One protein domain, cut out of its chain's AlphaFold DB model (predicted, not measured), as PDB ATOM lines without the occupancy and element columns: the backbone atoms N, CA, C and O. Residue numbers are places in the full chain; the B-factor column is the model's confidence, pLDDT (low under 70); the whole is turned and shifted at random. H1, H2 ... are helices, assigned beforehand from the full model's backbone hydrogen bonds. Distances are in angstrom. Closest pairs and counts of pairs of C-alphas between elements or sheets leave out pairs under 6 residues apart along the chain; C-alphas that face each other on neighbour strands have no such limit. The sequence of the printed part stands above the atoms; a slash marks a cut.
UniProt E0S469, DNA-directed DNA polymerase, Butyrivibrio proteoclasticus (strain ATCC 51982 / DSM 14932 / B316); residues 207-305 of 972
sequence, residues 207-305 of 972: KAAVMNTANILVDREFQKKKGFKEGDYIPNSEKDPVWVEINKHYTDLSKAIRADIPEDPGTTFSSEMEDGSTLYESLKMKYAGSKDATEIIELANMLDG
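This is residues 207 to 305 of the 972 residues of the protein "DNA-directed DNA polymerase" of Butyrivibrio proteoclasticus (strain ATCC 51982 / DSM 14932 / B316) (UniProt E0S469). Two long helices, H1 and H2, lie side by side as a long helical hairpin, and a second, shorter hairpin of H3 and H4 packs on it near the end where H1 begins and H2 ends. H4 crosses the long hairpin steeply and touches both of its helices, while H3 folds back beside H4; long links with no named element, residues 227 to 240 and 260 to 278, lie toward the two ends of the long axis. The printed part has 99 residues with four named helices, H1, H2, H3 and H4 in that order along the chain, and no named strand, and its class is all helix. It is only just compact, close to loose, with a radius of gyration of the C-alphas of 14.8 A, and it is elongated, its C-alphas spanning 44 by 26 by 20 A.

Find C-alpha 207 at (4.574, 0.183, 41.904), where the printed part and H1 both begin. From there H1, residues 207 to 226, runs 29.1 A from first to last C-alpha and ends at (-4.622, 26.856, 48.881); it is the longest helix by residues, with 20. Watch y climb along it. After residues 227 to 240, find C-alpha 241 at (6.832, 26.288, 47.852), where H2, residues 241 to 259, begins; y now falls, and the helix ends 27.0 A away. Past residues 260 to 278 you come to H3, residues 279 to 287, 12.2 A long. Three residues later H4, residues 291 to 303, begins; it is 18.6 A long and ends with C-alpha 303 at (-5.998, 0.932, 40.639).

Look first at H4, the hub, which touches the three other helices. It touches H1 at a steep tilt of 54 degrees, opposite ways, and the closest C-alphas are those of Ala 209 and Ala 300, 4.7 A apart. H1 touches H4 with residues 209 to 214 alone. H4 also touches H2, at a steep tilt of 65 degrees, the same way; here the closest C-alphas, those of Leu 253 and Ala 293, are 6.2 A apart. Look here at residues 250 to 257 of H2, with which alone it touches H4, and at residues 292 to 297 of H4, with which alone it touches H2. H3 and H4 form a helical hairpin: they touch at a shallow tilt of 12 degrees, opposite ways, with the closest C-alphas, those of Lys 284 and Thr 294, 6.0 A apart. H1 and H2 form the other helical hairpin, touching at a shallow tilt of 22 degrees, opposite ways. Their closest C-alphas are those of Lys 207 and Arg 258, 5.3 A apart, and 22 pairs of their C-alphas are within 8 A. H2 and H3 are close but not clearly touching, their closest C-alphas being those of Ile 257 and Leu 283, 7.3 A apart. H1 and H3 are apart. Along the backbones of H1, H2, H3 and H4, every O i to N i+4 pair is within hydrogen-bond range.

The two C-alphas farthest apart are those of Pro 235 and Asp 275, at 46.3 A; look for them in the two long links, H1 to H2 with 14 residues and H2 to H3 with 19. The link from H3 to H4 is tight, with 3 residues. The first and last printed C-alphas, of Lys 207 and Gly 305, are 11.4 A apart. The printed part has no cut. In the B-factor column you will find a mean pLDDT of 89.6 over the printed part of this model, and no printed residue is under 70.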
ATOM      1  N   LYS A 207       3.617  -0.936  41.787       93.69
ATOM      2  CA  LYS A 207       4.574   0.183  41.904       93.69
ATOM      3  C   LYS A 207       4.098   1.432  41.146       93.69
ATOM      4  O   LYS A 207       4.259   2.544  41.651       93.69
ATOM      5  N   ALA A 208       3.521   1.269  39.955       91.50
ATOM      6  CA  ALA A 208       2.988   2.376  39.161       91.50
ATOM      7  C   ALA A 208       1.723   2.959  39.806       91.50
ATOM      8  O   ALA A 208       1.621   4.176  39.949       91.50
ATOM      9  N   ALA A 209       0.824   2.099  40.295       94.44
ATOM     10  CA  ALA A 209      -0.371   2.502  41.027       94.44
ATOM     11  C   ALA A 209      -0.019   3.366  42.254       94.44
ATOM     12  O   ALA A 209      -0.529   4.474  42.389       94.44
ATOM     13  N   VAL A 210       0.946   2.940  43.080       95.94
ATOM     14  CA  VAL A 210       1.441   3.711  44.240       95.94
ATOM     15  C   VAL A 210       2.005   5.075  43.838       95.94
ATOM     16  O   VAL A 210       1.790   6.071  44.532       95.94
ATOM     17  N   MET A 211       2.746   5.144  42.732       94.19
ATOM     18  CA  MET A 211       3.302   6.401  42.230       94.19
ATOM     19  C   MET A 211       2.202   7.353  41.743       94.19
ATOM     20  O   MET A 211       2.196   8.521  42.129       94.19
ATOM     21  N   ASN A 212       1.252   6.852  40.953       93.12
ATOM     22  CA  ASN A 212       0.156   7.647  40.405       93.12
ATOM     23  C   ASN A 212      -0.761   8.169  41.512       93.12
ATOM     24  O   ASN A 212      -1.072   9.358  41.546       93.12
ATOM     25  N   THR A 213      -1.122   7.314  42.471       94.69
ATOM     26  CA  THR A 213      -1.892   7.719  43.647       94.69
ATOM     27  C   THR A 213      -1.175   8.809  44.437       94.69
ATOM     28  O   THR A 213      -1.798   9.809  44.785       94.69
ATOM     29  N   ALA A 214       0.128   8.665  44.695       94.88
ATOM     30  CA  ALA A 214       0.884   9.684  45.416       94.88
ATOM     31  C   ALA A 214       0.850  11.039  44.690       94.88
ATOM     32  O   ALA A 214       0.585  12.050  45.332       94.88
ATOM     33  N   ASN A 215       1.029  11.057  43.364       91.44
ATOM     34  CA  ASN A 215       0.955  12.283  42.561       91.44
ATOM     35  C   ASN A 215      -0.434  12.943  42.628       91.44
ATOM     36  O   ASN A 215      -0.532  14.153  42.808       91.44
ATOM     37  N   ILE A 216      -1.512  12.155  42.564       89.62
ATOM     38  CA  ILE A 216      -2.885  12.672  42.690       89.62
ATOM     39  C   ILE A 216      -3.109  13.296  44.075       89.62
ATOM     40  O   ILE A 216      -3.708  14.365  44.198       89.62
ATOM     41  N   LEU A 217      -2.605  12.651  45.131       92.75
ATOM     42  CA  LEU A 217      -2.722  13.164  46.495       92.75
ATOM     43  C   LEU A 217      -1.921  14.455  46.709       92.75
ATOM     44  O   LEU A 217      -2.359  15.308  47.484       92.75
ATOM     45  N   VAL A 218      -0.803  14.645  45.996       91.62
ATOM     46  CA  VAL A 218      -0.056  15.914  46.004       91.62
ATOM     47  C   VAL A 218      -0.942  17.059  45.535       91.62
ATOM     48  O   VAL A 218      -1.077  18.058  46.246       91.62
ATOM     49  N   ASP A 219      -1.576  16.904  44.374       87.81
ATOM     50  CA  ASP A 219      -2.422  17.952  43.806       87.81
ATOM     51  C   ASP A 219      -3.664  18.199  44.665       87.81
ATOM     52  O   ASP A 219      -3.994  19.354  44.949       87.81
ATOM     53  N   ARG A 220      -4.292  17.134  45.181       90.56
ATOM     54  CA  ARG A 220      -5.451  17.233  46.082       90.56
ATOM     55  C   ARG A 220      -5.121  17.996  47.367       90.56
ATOM     56  O   ARG A 220      -5.846  18.913  47.760       90.56
ATOM     57  N   GLU A 221      -4.024  17.649  48.038       90.75
ATOM     58  CA  GLU A 221      -3.625  18.331  49.274       90.75
ATOM     59  C   GLU A 221      -3.142  19.762  49.010       90.75
ATOM     60  O   GLU A 221      -3.386  20.655  49.827       90.75
ATOM     61  N   PHE A 222      -2.513  20.023  47.862       90.81
ATOM     62  CA  PHE A 222      -2.152  21.378  47.456       90.81
ATOM     63  C   PHE A 222      -3.391  22.252  47.225       90.81
ATOM     64  O   PHE A 222      -3.481  23.341  47.803       90.81
ATOM     65  N   GLN A 223      -4.368  21.757  46.455       89.56
ATOM     66  CA  GLN A 223      -5.652  22.424  46.213       89.56
ATOM     67  C   GLN A 223      -6.337  22.769  47.536       89.56
ATOM     68  O   GLN A 223      -6.676  23.927  47.786       89.56
ATOM     69  N   LYS A 224      -6.432  21.791  48.440       89.69
ATOM     70  CA  LYS A 224      -7.020  21.960  49.770       89.69
ATOM     71  C   LYS A 224      -6.293  23.003  50.618       89.69
ATOM     72  O   LYS A 224      -6.951  23.845  51.228       89.69
ATOM     73  N   LYS A 225      -4.953  22.998  50.653       90.56
ATOM     74  CA  LYS A 225      -4.177  23.993  51.422       90.56
ATOM     75  C   LYS A 225      -4.303  25.409  50.860       90.56
ATOM     76  O   LYS A 225      -4.225  26.368  51.625       90.56
ATOM     77  N   LYS A 226      -4.472  25.554  49.546       88.25
ATOM     78  CA  LYS A 226      -4.622  26.856  48.881       88.25
ATOM     79  C   LYS A 226      -6.078  27.321  48.763       88.25
ATOM     80  O   LYS A 226      -6.307  28.458  48.360       88.25
ATOM     81  N   GLY A 227      -7.044  26.485  49.150       88.06
ATOM     82  CA  GLY A 227      -8.473  26.796  49.087       88.06
ATOM     83  C   GLY A 227      -9.068  26.724  47.677       88.06
ATOM     84  O   GLY A 227     -10.100  27.345  47.426       88.06
ATOM     85  N   PHE A 228      -8.424  25.995  46.763       87.94
ATOM     86  CA  PHE A 228      -8.980  25.671  45.450       87.94
ATOM     87  C   PHE A 228     -10.000  24.535  45.558       87.94
ATOM     88  O   PHE A 228     -10.033  23.808  46.557       87.94
ATOM     89  N   LYS A 229     -10.849  24.382  44.539       85.94
ATOM     90  CA  LYS A 229     -11.745  23.229  44.463       85.94
ATOM     91  C   LYS A 229     -10.958  22.009  43.999       85.94
ATOM     92  O   LYS A 229      -9.997  22.117  43.239       85.94
ATOM     93  N   GLU A 230     -11.378  20.845  44.475       80.25
ATOM     94  CA  GLU A 230     -10.808  19.576  44.035       80.25
ATOM     95  C   GLU A 230     -11.009  19.410  42.520       80.25
ATOM     96  O   GLU A 230     -12.120  19.587  42.018       80.25
ATOM     97  N   GLY A 231      -9.921  19.119  41.802       76.31
ATOM     98  CA  GLY A 231      -9.909  19.001  40.338       76.31
ATOM     99  C   GLY A 231      -9.607  20.294  39.568       76.31
ATOM    100  O   GLY A 231      -9.526  20.254  38.341       76.31
ATOM    101  N   ASP A 232      -9.394  21.428  40.245       80.12
ATOM    102  CA  ASP A 232      -8.957  22.663  39.583       80.12
ATOM    103  C   ASP A 232      -7.535  22.500  39.005       80.12
ATOM    104  O   ASP A 232      -6.580  22.208  39.732       80.12
ATOM    105  N   TYR A 233      -7.367  22.746  37.698       78.25
ATOM    106  CA  TYR A 233      -6.038  22.860  37.089       78.25
ATOM    107  C   TYR A 233      -5.374  24.171  37.523       78.25
ATOM    108  O   TYR A 233      -5.897  25.257  37.262       78.25
ATOM    109  N   ILE A 234      -4.206  24.073  38.161       79.38
ATOM    110  CA  ILE A 234      -3.453  25.225  38.668       79.38
ATOM    111  C   ILE A 234      -2.131  25.316  37.892       79.38
ATOM    112  O   ILE A 234      -1.217  24.535  38.155       79.38
ATOM    113  N   PRO A 235      -1.990  26.259  36.942       78.12
ATOM    114  CA  PRO A 235      -0.768  26.393  36.158       78.12
ATOM    115  C   PRO A 235       0.435  26.746  37.041       78.12
ATOM    116  O   PRO A 235       0.344  27.653  37.870       78.12
ATOM    117  N   ASN A 236       1.589  26.131  36.780       80.50
ATOM    118  CA  ASN A 236       2.841  26.348  37.514       80.50
ATOM    119  C   ASN A 236       2.781  25.995  39.016       80.50
ATOM    120  O   ASN A 236       3.537  26.578  39.805       80.50
ATOM    121  N   SER A 237       1.893  25.085  39.434       80.94
ATOM    122  CA  SER A 237       1.826  24.611  40.824       80.94
ATOM    123  C   SER A 237       3.178  24.075  41.302       80.94
ATOM    124  O   SER A 237       3.565  24.333  42.438       80.94
ATOM    125  N   GLU A 238       3.964  23.469  40.410       82.50
ATOM    126  CA  GLU A 238       5.283  22.898  40.678       82.50
ATOM    127  C   GLU A 238       6.343  23.915  41.139       82.50
ATOM    128  O   GLU A 238       7.385  23.536  41.680       82.50
ATOM    129  N   LYS A 239       6.083  25.217  40.959       86.12
ATOM    130  CA  LYS A 239       6.949  26.312  41.428       86.12
ATOM    131  C   LYS A 239       6.529  26.861  42.794       86.12
ATOM    132  O   LYS A 239       7.280  27.640  43.382       86.12
ATOM    133  N   ASP A 240       5.349  26.498  43.300       89.19
ATOM    134  CA  ASP A 240       4.855  26.972  44.593       89.19
ATOM    135  C   ASP A 240       5.557  26.227  45.744       89.19
ATOM    136  O   ASP A 240       5.531  24.994  45.782       89.19
ATOM    137  N   PRO A 241       6.143  26.930  46.731       89.50
ATOM    138  CA  PRO A 241       6.832  26.288  47.852       89.50
ATOM    139  C   PRO A 241       5.969  25.283  48.629       89.50
ATOM    140  O   PRO A 241       6.495  24.291  49.130       89.50
ATOM    141  N   VAL A 242       4.652  25.515  48.713       89.06
ATOM    142  CA  VAL A 242       3.713  24.610  49.396       89.06
ATOM    143  C   VAL A 242       3.537  23.319  48.606       89.06
ATOM    144  O   VAL A 242       3.506  22.245  49.201       89.06
ATOM    145  N   TRP A 243       3.443  23.409  47.277       91.81
ATOM    146  CA  TRP A 243       3.385  22.224  46.425       91.81
ATOM    147  C   TRP A 243       4.690  21.436  46.527       91.81
ATOM    148  O   TRP A 243       4.649  20.233  46.741       91.81
ATOM    149  N   VAL A 244       5.848  22.108  46.477       88.38
ATOM    150  CA  VAL A 244       7.170  21.460  46.586       88.38
ATOM    151  C   VAL A 244       7.312  20.679  47.897       88.38
ATOM    152  O   VAL A 244       7.836  19.565  47.899       88.38
ATOM    153  N   GLU A 245       6.830  21.235  49.011       91.81
ATOM    154  CA  GLU A 245       6.832  20.561  50.313       91.81
ATOM    155  C   GLU A 245       5.933  19.313  50.321       91.81
ATOM    156  O   GLU A 245       6.374  18.241  50.740       91.81
ATOM    157  N   ILE A 246       4.697  19.437  49.824       91.50
ATOM    158  CA  ILE A 246       3.741  18.323  49.734       91.50
ATOM    159  C   ILE A 246       4.285  17.234  48.805       91.50
ATOM    160  O   ILE A 246       4.325  16.064  49.180       91.50
ATOM    161  N   ASN A 247       4.762  17.621  47.622       91.88
ATOM    162  CA  ASN A 247       5.324  16.716  46.632       91.88
ATOM    163  C   ASN A 247       6.493  15.917  47.203       91.88
ATOM    164  O   ASN A 247       6.562  14.705  47.021       91.88
ATOM    165  N   LYS A 248       7.386  16.571  47.953       91.56
ATOM    166  CA  LYS A 248       8.497  15.887  48.616       91.56
ATOM    167  C   LYS A 248       8.008  14.827  49.607       91.56
ATOM    168  O   LYS A 248       8.503  13.706  49.564       91.56
ATOM    169  N   HIS A 249       7.031  15.156  50.455       93.50
ATOM    170  CA  HIS A 249       6.455  14.218  51.427       93.50
ATOM    171  C   HIS A 249       5.845  12.979  50.755       93.50
ATOM    172  O   HIS A 249       6.225  11.853  51.074       93.50
ATOM    173  N   TYR A 250       4.963  13.175  49.773       94.19
ATOM    174  CA  TYR A 250       4.314  12.070  49.057       94.19
ATOM    175  C   TYR A 250       5.284  11.278  48.174       94.19
ATOM    176  O   TYR A 250       5.172  10.056  48.088       94.19
ATOM    177  N   THR A 251       6.282  11.935  47.573       90.50
ATOM    178  CA  THR A 251       7.351  11.260  46.820       90.50
ATOM    179  C   THR A 251       8.180  10.354  47.728       90.50
ATOM    180  O   THR A 251       8.484   9.223  47.347       90.50
ATOM    181  N   ASP A 252       8.545  10.821  48.924       90.75
ATOM    182  CA  ASP A 252       9.324  10.037  49.887       90.75
ATOM    183  C   ASP A 252       8.519   8.826  50.396       90.75
ATOM    184  O   ASP A 252       9.053   7.714  50.445       90.75
ATOM    185  N   LEU A 253       7.221   9.000  50.681       92.94
ATOM    186  CA  LEU A 253       6.322   7.895  51.038       92.94
ATOM    187  C   LEU A 253       6.154   6.891  49.891       92.94
ATOM    188  O   LEU A 253       6.318   5.691  50.099       92.94
ATOM    189  N   SER A 254       5.887   7.371  48.675       93.56
ATOM    190  CA  SER A 254       5.763   6.535  47.476       93.56
ATOM    191  C   SER A 254       7.028   5.716  47.225       93.56
ATOM    192  O   SER A 254       6.953   4.535  46.895       93.56
ATOM    193  N   LYS A 255       8.213   6.314  47.392       92.06
ATOM    194  CA  LYS A 255       9.489   5.594  47.275       92.06
ATOM    195  C   LYS A 255       9.630   4.508  48.335       92.06
ATOM    196  O   LYS A 255      10.027   3.404  47.984       92.06
ATOM    197  N   ALA A 256       9.294   4.808  49.590       91.94
ATOM    198  CA  ALA A 256       9.359   3.826  50.665       91.94
ATOM    199  C   ALA A 256       8.436   2.631  50.379       91.94
ATOM    200  O   ALA A 256       8.905   1.501  50.390       91.94
ATOM    201  N   ILE A 257       7.168   2.887  50.040       93.81
ATOM    202  CA  ILE A 257       6.183   1.832  49.757       93.81
ATOM    203  C   ILE A 257       6.631   0.983  48.560       93.81
ATOM    204  O   ILE A 257       6.594  -0.239  48.624       93.81
ATOM    205  N   ARG A 258       7.102   1.607  47.471       94.06
ATOM    206  CA  ARG A 258       7.565   0.877  46.276       94.06
ATOM    207  C   ARG A 258       8.795   0.012  46.520       94.06
ATOM    208  O   ARG A 258       8.956  -0.977  45.813       94.06
ATOM    209  N   ALA A 259       9.651   0.377  47.471       89.38
ATOM    210  CA  ALA A 259      10.811  -0.432  47.841       89.38
ATOM    211  C   ALA A 259      10.411  -1.742  48.543       89.38
ATOM    212  O   ALA A 259      11.176  -2.698  48.522       89.38
ATOM    213  N   ASP A 260       9.212  -1.789  49.125       90.69
ATOM    214  CA  ASP A 260       8.667  -2.970  49.795       90.69
ATOM    215  C   ASP A 260       7.807  -3.852  48.878       90.69
ATOM    216  O   ASP A 260       7.306  -4.887  49.312       90.69
ATOM    217  N   ILE A 261       7.617  -3.445  47.621       90.06
ATOM    218  CA  ILE A 261       6.908  -4.237  46.617       90.06
ATOM    219  C   ILE A 261       7.925  -5.147  45.910       90.06
ATOM    220  O   ILE A 261       8.888  -4.611  45.343       90.06
ATOM    221  N   PRO A 262       7.707  -6.478  45.891       85.56
ATOM    222  CA  PRO A 262       8.547  -7.423  45.157       85.56
ATOM    223  C   PRO A 262       8.716  -7.049  43.680       85.56
ATOM    224  O   PRO A 262       7.845  -6.425  43.071       85.56
ATOM    225  N   GLU A 263       9.851  -7.427  43.095       77.50
ATOM    226  CA  GLU A 263      10.161  -7.152  41.681       77.50
ATOM    227  C   GLU A 263       9.749  -8.277  40.735       77.50
ATOM    228  O   GLU A 263       9.992  -8.200  39.531       77.50
ATOM    229  N   ASP A 264       9.092  -9.308  41.262       76.31
ATOM    230  CA  ASP A 264       8.669 -10.452  40.473       76.31
ATOM    231  C   ASP A 264       7.636 -10.041  39.405       76.31
ATOM    232  O   ASP A 264       6.641  -9.364  39.715       76.31
ATOM    233  N   PRO A 265       7.828 -10.453  38.136       71.25
ATOM    234  CA  PRO A 265       6.860 -10.200  37.077       71.25
ATOM    235  C   PRO A 265       5.471 -10.739  37.433       71.25
ATOM    236  O   PRO A 265       5.326 -11.880  37.868       71.25
ATOM    237  N   GLY A 266       4.438  -9.926  37.209       78.56
ATOM    238  CA  GLY A 266       3.050 -10.293  37.510       78.56
ATOM    239  C   GLY A 266       2.646 -10.129  38.980       78.56
ATOM    240  O   GLY A 266       1.544 -10.537  39.340       78.56
ATOM    241  N   THR A 267       3.494  -9.530  39.823       86.19
ATOM    242  CA  THR A 267       3.113  -9.150  41.192       86.19
ATOM    243  C   THR A 267       1.907  -8.211  41.172       86.19
ATOM    244  O   THR A 267       1.926  -7.178  40.504       86.19
ATOM    245  N   THR A 268       0.883  -8.557  41.949       91.69
ATOM    246  CA  THR A 268      -0.318  -7.748  42.203       91.69
ATOM    247  C   THR A 268      -0.466  -7.540  43.707       91.69
ATOM    248  O   THR A 268       0.143  -8.247  44.510       91.69
ATOM    249  N   PHE A 269      -1.314  -6.613  44.131       93.12
ATOM    250  CA  PHE A 269      -1.643  -6.448  45.547       93.12
ATOM    251  C   PHE A 269      -2.331  -7.679  46.161       93.12
ATOM    252  O   PHE A 269      -2.294  -7.846  47.382       93.12
ATOM    253  N   SER A 270      -2.905  -8.556  45.328       91.88
ATOM    254  CA  SER A 270      -3.506  -9.836  45.735       91.88
ATOM    255  C   SER A 270      -2.510 -11.002  45.769       91.88
ATOM    256  O   SER A 270      -2.891 -12.112  46.133       91.88
ATOM    257  N   SER A 271      -1.251 -10.782  45.381       89.44
ATOM    258  CA  SER A 271      -0.214 -11.813  45.432       89.44
ATOM    259  C   SER A 271       0.056 -12.246  46.876       89.44
ATOM    260  O   SER A 271       0.186 -11.405  47.767       89.44
ATOM    261  N   GLU A 272       0.130 -13.561  47.091       89.44
ATOM    262  CA  GLU A 272       0.439 -14.179  48.384       89.44
ATOM    263  C   GLU A 272       1.934 -14.037  48.708       89.44
ATOM    264  O   GLU A 272       2.797 -14.276  47.859       89.44
ATOM    265  N   MET A 273       2.225 -13.633  49.940       83.69
ATOM    266  CA  MET A 273       3.561 -13.418  50.492       83.69
ATOM    267  C   MET A 273       4.020 -14.661  51.272       83.69
ATOM    268  O   MET A 273       3.224 -15.535  51.607       83.69
ATOM    269  N   GLU A 274       5.310 -14.744  51.611       78.38
ATOM    270  CA  GLU A 274       5.883 -15.910  52.316       78.38
ATOM    271  C   GLU A 274       5.232 -16.209  53.679       78.38
ATOM    272  O   GLU A 274       5.245 -17.349  54.141       78.38
ATOM    273  N   ASP A 275       4.669 -15.193  54.330       76.31
ATOM    274  CA  ASP A 275       3.981 -15.309  55.617       76.31
ATOM    275  C   ASP A 275       2.485 -15.666  55.488       76.31
ATOM    276  O   ASP A 275       1.785 -15.740  56.501       76.31
ATOM    277  N   GLY A 276       2.001 -15.908  54.264       81.44
ATOM    278  CA  GLY A 276       0.609 -16.236  53.949       81.44
ATOM    279  C   GLY A 276      -0.334 -15.030  53.893       81.44
ATOM    280  O   GLY A 276      -1.535 -15.215  53.698       81.44
ATOM    281  N   SER A 277       0.170 -13.802  54.075       88.31
ATOM    282  CA  SER A 277      -0.601 -12.575  53.841       88.31
ATOM    283  C   SER A 277      -0.590 -12.178  52.365       88.31
ATOM    284  O   SER A 277       0.253 -12.626  51.593       88.31
ATOM    285  N   THR A 278      -1.510 -11.312  51.948       93.88
ATOM    286  CA  THR A 278      -1.405 -10.649  50.638       93.88
ATOM    287  C   THR A 278      -0.424  -9.474  50.689       93.88
ATOM    288  O   THR A 278      -0.225  -8.859  51.742       93.88
ATOM    289  N   LEU A 279       0.155  -9.091  49.544       92.31
ATOM    290  CA  LEU A 279       0.995  -7.887  49.435       92.31
ATOM    291  C   LEU A 279       0.286  -6.648  50.012       92.31
ATOM    292  O   LEU A 279       0.897  -5.860  50.740       92.31
ATOM    293  N   TYR A 280      -1.010  -6.494  49.734       95.38
ATOM    294  CA  TYR A 280      -1.838  -5.430  50.298       95.38
ATOM    295  C   TYR A 280      -1.844  -5.424  51.830       95.38
ATOM    296  O   TYR A 280      -1.594  -4.385  52.445       95.38
ATOM    297  N   GLU A 281      -2.113  -6.570  52.455       94.31
ATOM    298  CA  GLU A 281      -2.175  -6.698  53.914       94.31
ATOM    299  C   GLU A 281      -0.817  -6.434  54.563       94.31
ATOM    300  O   GLU A 281      -0.741  -5.691  55.547       94.31
ATOM    301  N   SER A 282       0.253  -6.971  53.975       93.25
ATOM    302  CA  SER A 282       1.628  -6.778  54.435       93.25
ATOM    303  C   SER A 282       2.023  -5.294  54.439       93.25
ATOM    304  O   SER A 282       2.453  -4.753  55.465       93.25
ATOM    305  N   LEU A 283       1.779  -4.586  53.329       94.38
ATOM    306  CA  LEU A 283       2.046  -3.149  53.224       94.38
ATOM    307  C   LEU A 283       1.165  -2.343  54.182       94.38
ATOM    308  O   LEU A 283       1.660  -1.475  54.903       94.38
ATOM    309  N   LYS A 284      -0.135  -2.643  54.250       94.00
ATOM    310  CA  LYS A 284      -1.063  -1.943  55.146       94.00
ATOM    311  C   LYS A 284      -0.655  -2.087  56.611       94.00
ATOM    312  O   LYS A 284      -0.697  -1.108  57.355       94.00
ATOM    313  N   MET A 285      -0.210  -3.274  57.021       92.19
ATOM    314  CA  MET A 285       0.291  -3.520  58.372       92.19
ATOM    315  C   MET A 285       1.582  -2.738  58.643       92.19
ATOM    316  O   MET A 285       1.690  -2.068  59.672       92.19
ATOM    317  N   LYS A 286       2.544  -2.772  57.713       93.62
ATOM    318  CA  LYS A 286       3.832  -2.077  57.848       93.62
ATOM    319  C   LYS A 286       3.681  -0.555  57.945       93.62
ATOM    320  O   LYS A 286       4.404   0.087  58.708       93.62
ATOM    321  N   TYR A 287       2.727   0.018  57.214       94.75
ATOM    322  CA  TYR A 287       2.508   1.464  57.122       94.75
ATOM    323  C   TYR A 287       1.349   1.998  57.979       94.75
ATOM    324  O   TYR A 287       1.058   3.193  57.915       94.75
ATOM    325  N   ALA A 288       0.756   1.174  58.850       90.56
ATOM    326  CA  ALA A 288      -0.407   1.531  59.672       90.56
ATOM    327  C   ALA A 288      -0.225   2.797  60.540       90.56
ATOM    328  O   ALA A 288      -1.197   3.455  60.906       90.56
ATOM    329  N   GLY A 289       1.019   3.161  60.875       88.25
ATOM    330  CA  GLY A 289       1.343   4.381  61.628       88.25
ATOM    331  C   GLY A 289       1.268   5.686  60.821       88.25
ATOM    332  O   GLY A 289       1.344   6.762  61.411       88.25
ATOM    333  N   SER A 290       1.130   5.619  59.493       94.25
ATOM    334  CA  SER A 290       1.054   6.778  58.601       94.25
ATOM    335  C   SER A 290      -0.268   6.780  57.840       94.25
ATOM    336  O   SER A 290      -0.523   5.915  56.999       94.25
ATOM    337  N   LYS A 291      -1.106   7.785  58.120       94.00
ATOM    338  CA  LYS A 291      -2.407   7.947  57.462       94.00
ATOM    339  C   LYS A 291      -2.249   8.114  55.949       94.00
ATOM    340  O   LYS A 291      -2.915   7.412  55.199       94.00
ATOM    341  N   ASP A 292      -1.333   8.982  55.526       94.06
ATOM    342  CA  ASP A 292      -1.108   9.272  54.108       94.06
ATOM    343  C   ASP A 292      -0.552   8.044  53.371       94.06
ATOM    344  O   ASP A 292      -0.984   7.742  52.267       94.06
ATOM    345  N   ALA A 293       0.359   7.281  53.993       94.12
ATOM    346  CA  ALA A 293       0.886   6.055  53.387       94.12
ATOM    347  C   ALA A 293      -0.196   4.978  53.244       94.12
ATOM    348  O   ALA A 293      -0.277   4.315  52.213       94.12
ATOM    349  N   THR A 294      -1.047   4.831  54.263       95.75
ATOM    350  CA  THR A 294      -2.173   3.890  54.231       95.75
ATOM    351  C   THR A 294      -3.171   4.275  53.139       95.75
ATOM    352  O   THR A 294      -3.603   3.409  52.386       95.75
ATOM    353  N   GLU A 295      -3.478   5.568  52.992       96.31
ATOM    354  CA  GLU A 295      -4.354   6.068  51.926       96.31
ATOM    355  C   GLU A 295      -3.756   5.823  50.531       96.31
ATOM    356  O   GLU A 295      -4.476   5.392  49.630       96.31
ATOM    357  N   ILE A 296      -2.439   6.011  50.358       96.94
ATOM    358  CA  ILE A 296      -1.749   5.662  49.106       96.94
ATOM    359  C   ILE A 296      -1.945   4.178  48.777       96.94
ATOM    360  O   ILE A 296      -2.303   3.847  47.653       96.94
ATOM    361  N   ILE A 297      -1.719   3.284  49.744       97.00
ATOM    362  CA  ILE A 297      -1.813   1.827  49.544       97.00
ATOM    363  C   ILE A 297      -3.249   1.405  49.215       97.00
ATOM    364  O   ILE A 297      -3.464   0.585  48.325       97.00
ATOM    365  N   GLU A 298      -4.240   1.968  49.908       96.06
ATOM    366  CA  GLU A 298      -5.656   1.662  49.687       96.06
ATOM    367  C   GLU A 298      -6.122   2.052  48.287       96.06
ATOM    368  O   GLU A 298      -6.727   1.237  47.591       96.06
ATOM    369  N   LEU A 299      -5.796   3.269  47.855       94.81
ATOM    370  CA  LEU A 299      -6.142   3.744  46.519       94.81
ATOM    371  C   LEU A 299      -5.336   3.016  45.434       94.81
ATOM    372  O   LEU A 299      -5.896   2.675  44.397       94.81
ATOM    373  N   ALA A 300      -4.056   2.726  45.673       95.75
ATOM    374  CA  ALA A 300      -3.229   1.985  44.723       95.75
ATOM    375  C   ALA A 300      -3.754   0.560  44.493       95.75
ATOM    376  O   ALA A 300      -3.803   0.114  43.353       95.75
ATOM    377  N   ASN A 301      -4.223  -0.121  45.543       95.75
ATOM    378  CA  ASN A 301      -4.858  -1.436  45.424       95.75
ATOM    379  C   ASN A 301      -6.137  -1.400  44.569       95.75
ATOM    380  O   ASN A 301      -6.432  -2.359  43.868       95.75
ATOM    381  N   MET A 302      -6.889  -0.294  44.589       93.50
ATOM    382  CA  MET A 302      -8.062  -0.127  43.718       93.50
ATOM    383  C   MET A 302      -7.693   0.117  42.248       93.50
ATOM    384  O   MET A 302      -8.517  -0.136  41.371       93.50
ATOM    385  N   LEU A 303      -6.499   0.655  41.987       91.50
ATOM    386  CA  LEU A 303      -5.998   0.932  40.639       91.50
ATOM    387  C   LEU A 303      -5.225  -0.244  40.033       91.50
ATOM    388  O   LEU A 303      -4.980  -0.249  38.830       91.50
ATOM    389  N   ASP A 304      -4.834  -1.221  40.847       89.19
ATOM    390  CA  ASP A 304      -4.089  -2.391  40.399       89.19
ATOM    391  C   ASP A 304      -4.869  -3.187  39.350       89.19
ATOM    392  O   ASP A 304      -6.050  -3.490  39.519       89.19
ATOM    393  N   GLY A 305      -4.210  -3.497  38.235       85.50
ATOM    394  CA  GLY A 305      -4.824  -4.223  37.123       85.50
ATOM    395  C   GLY A 305      -5.775  -3.397  36.246       85.50
ATOM    396  O   GLY A 305      -6.292  -3.930  35.266       85.50
TER     397      GLY A 305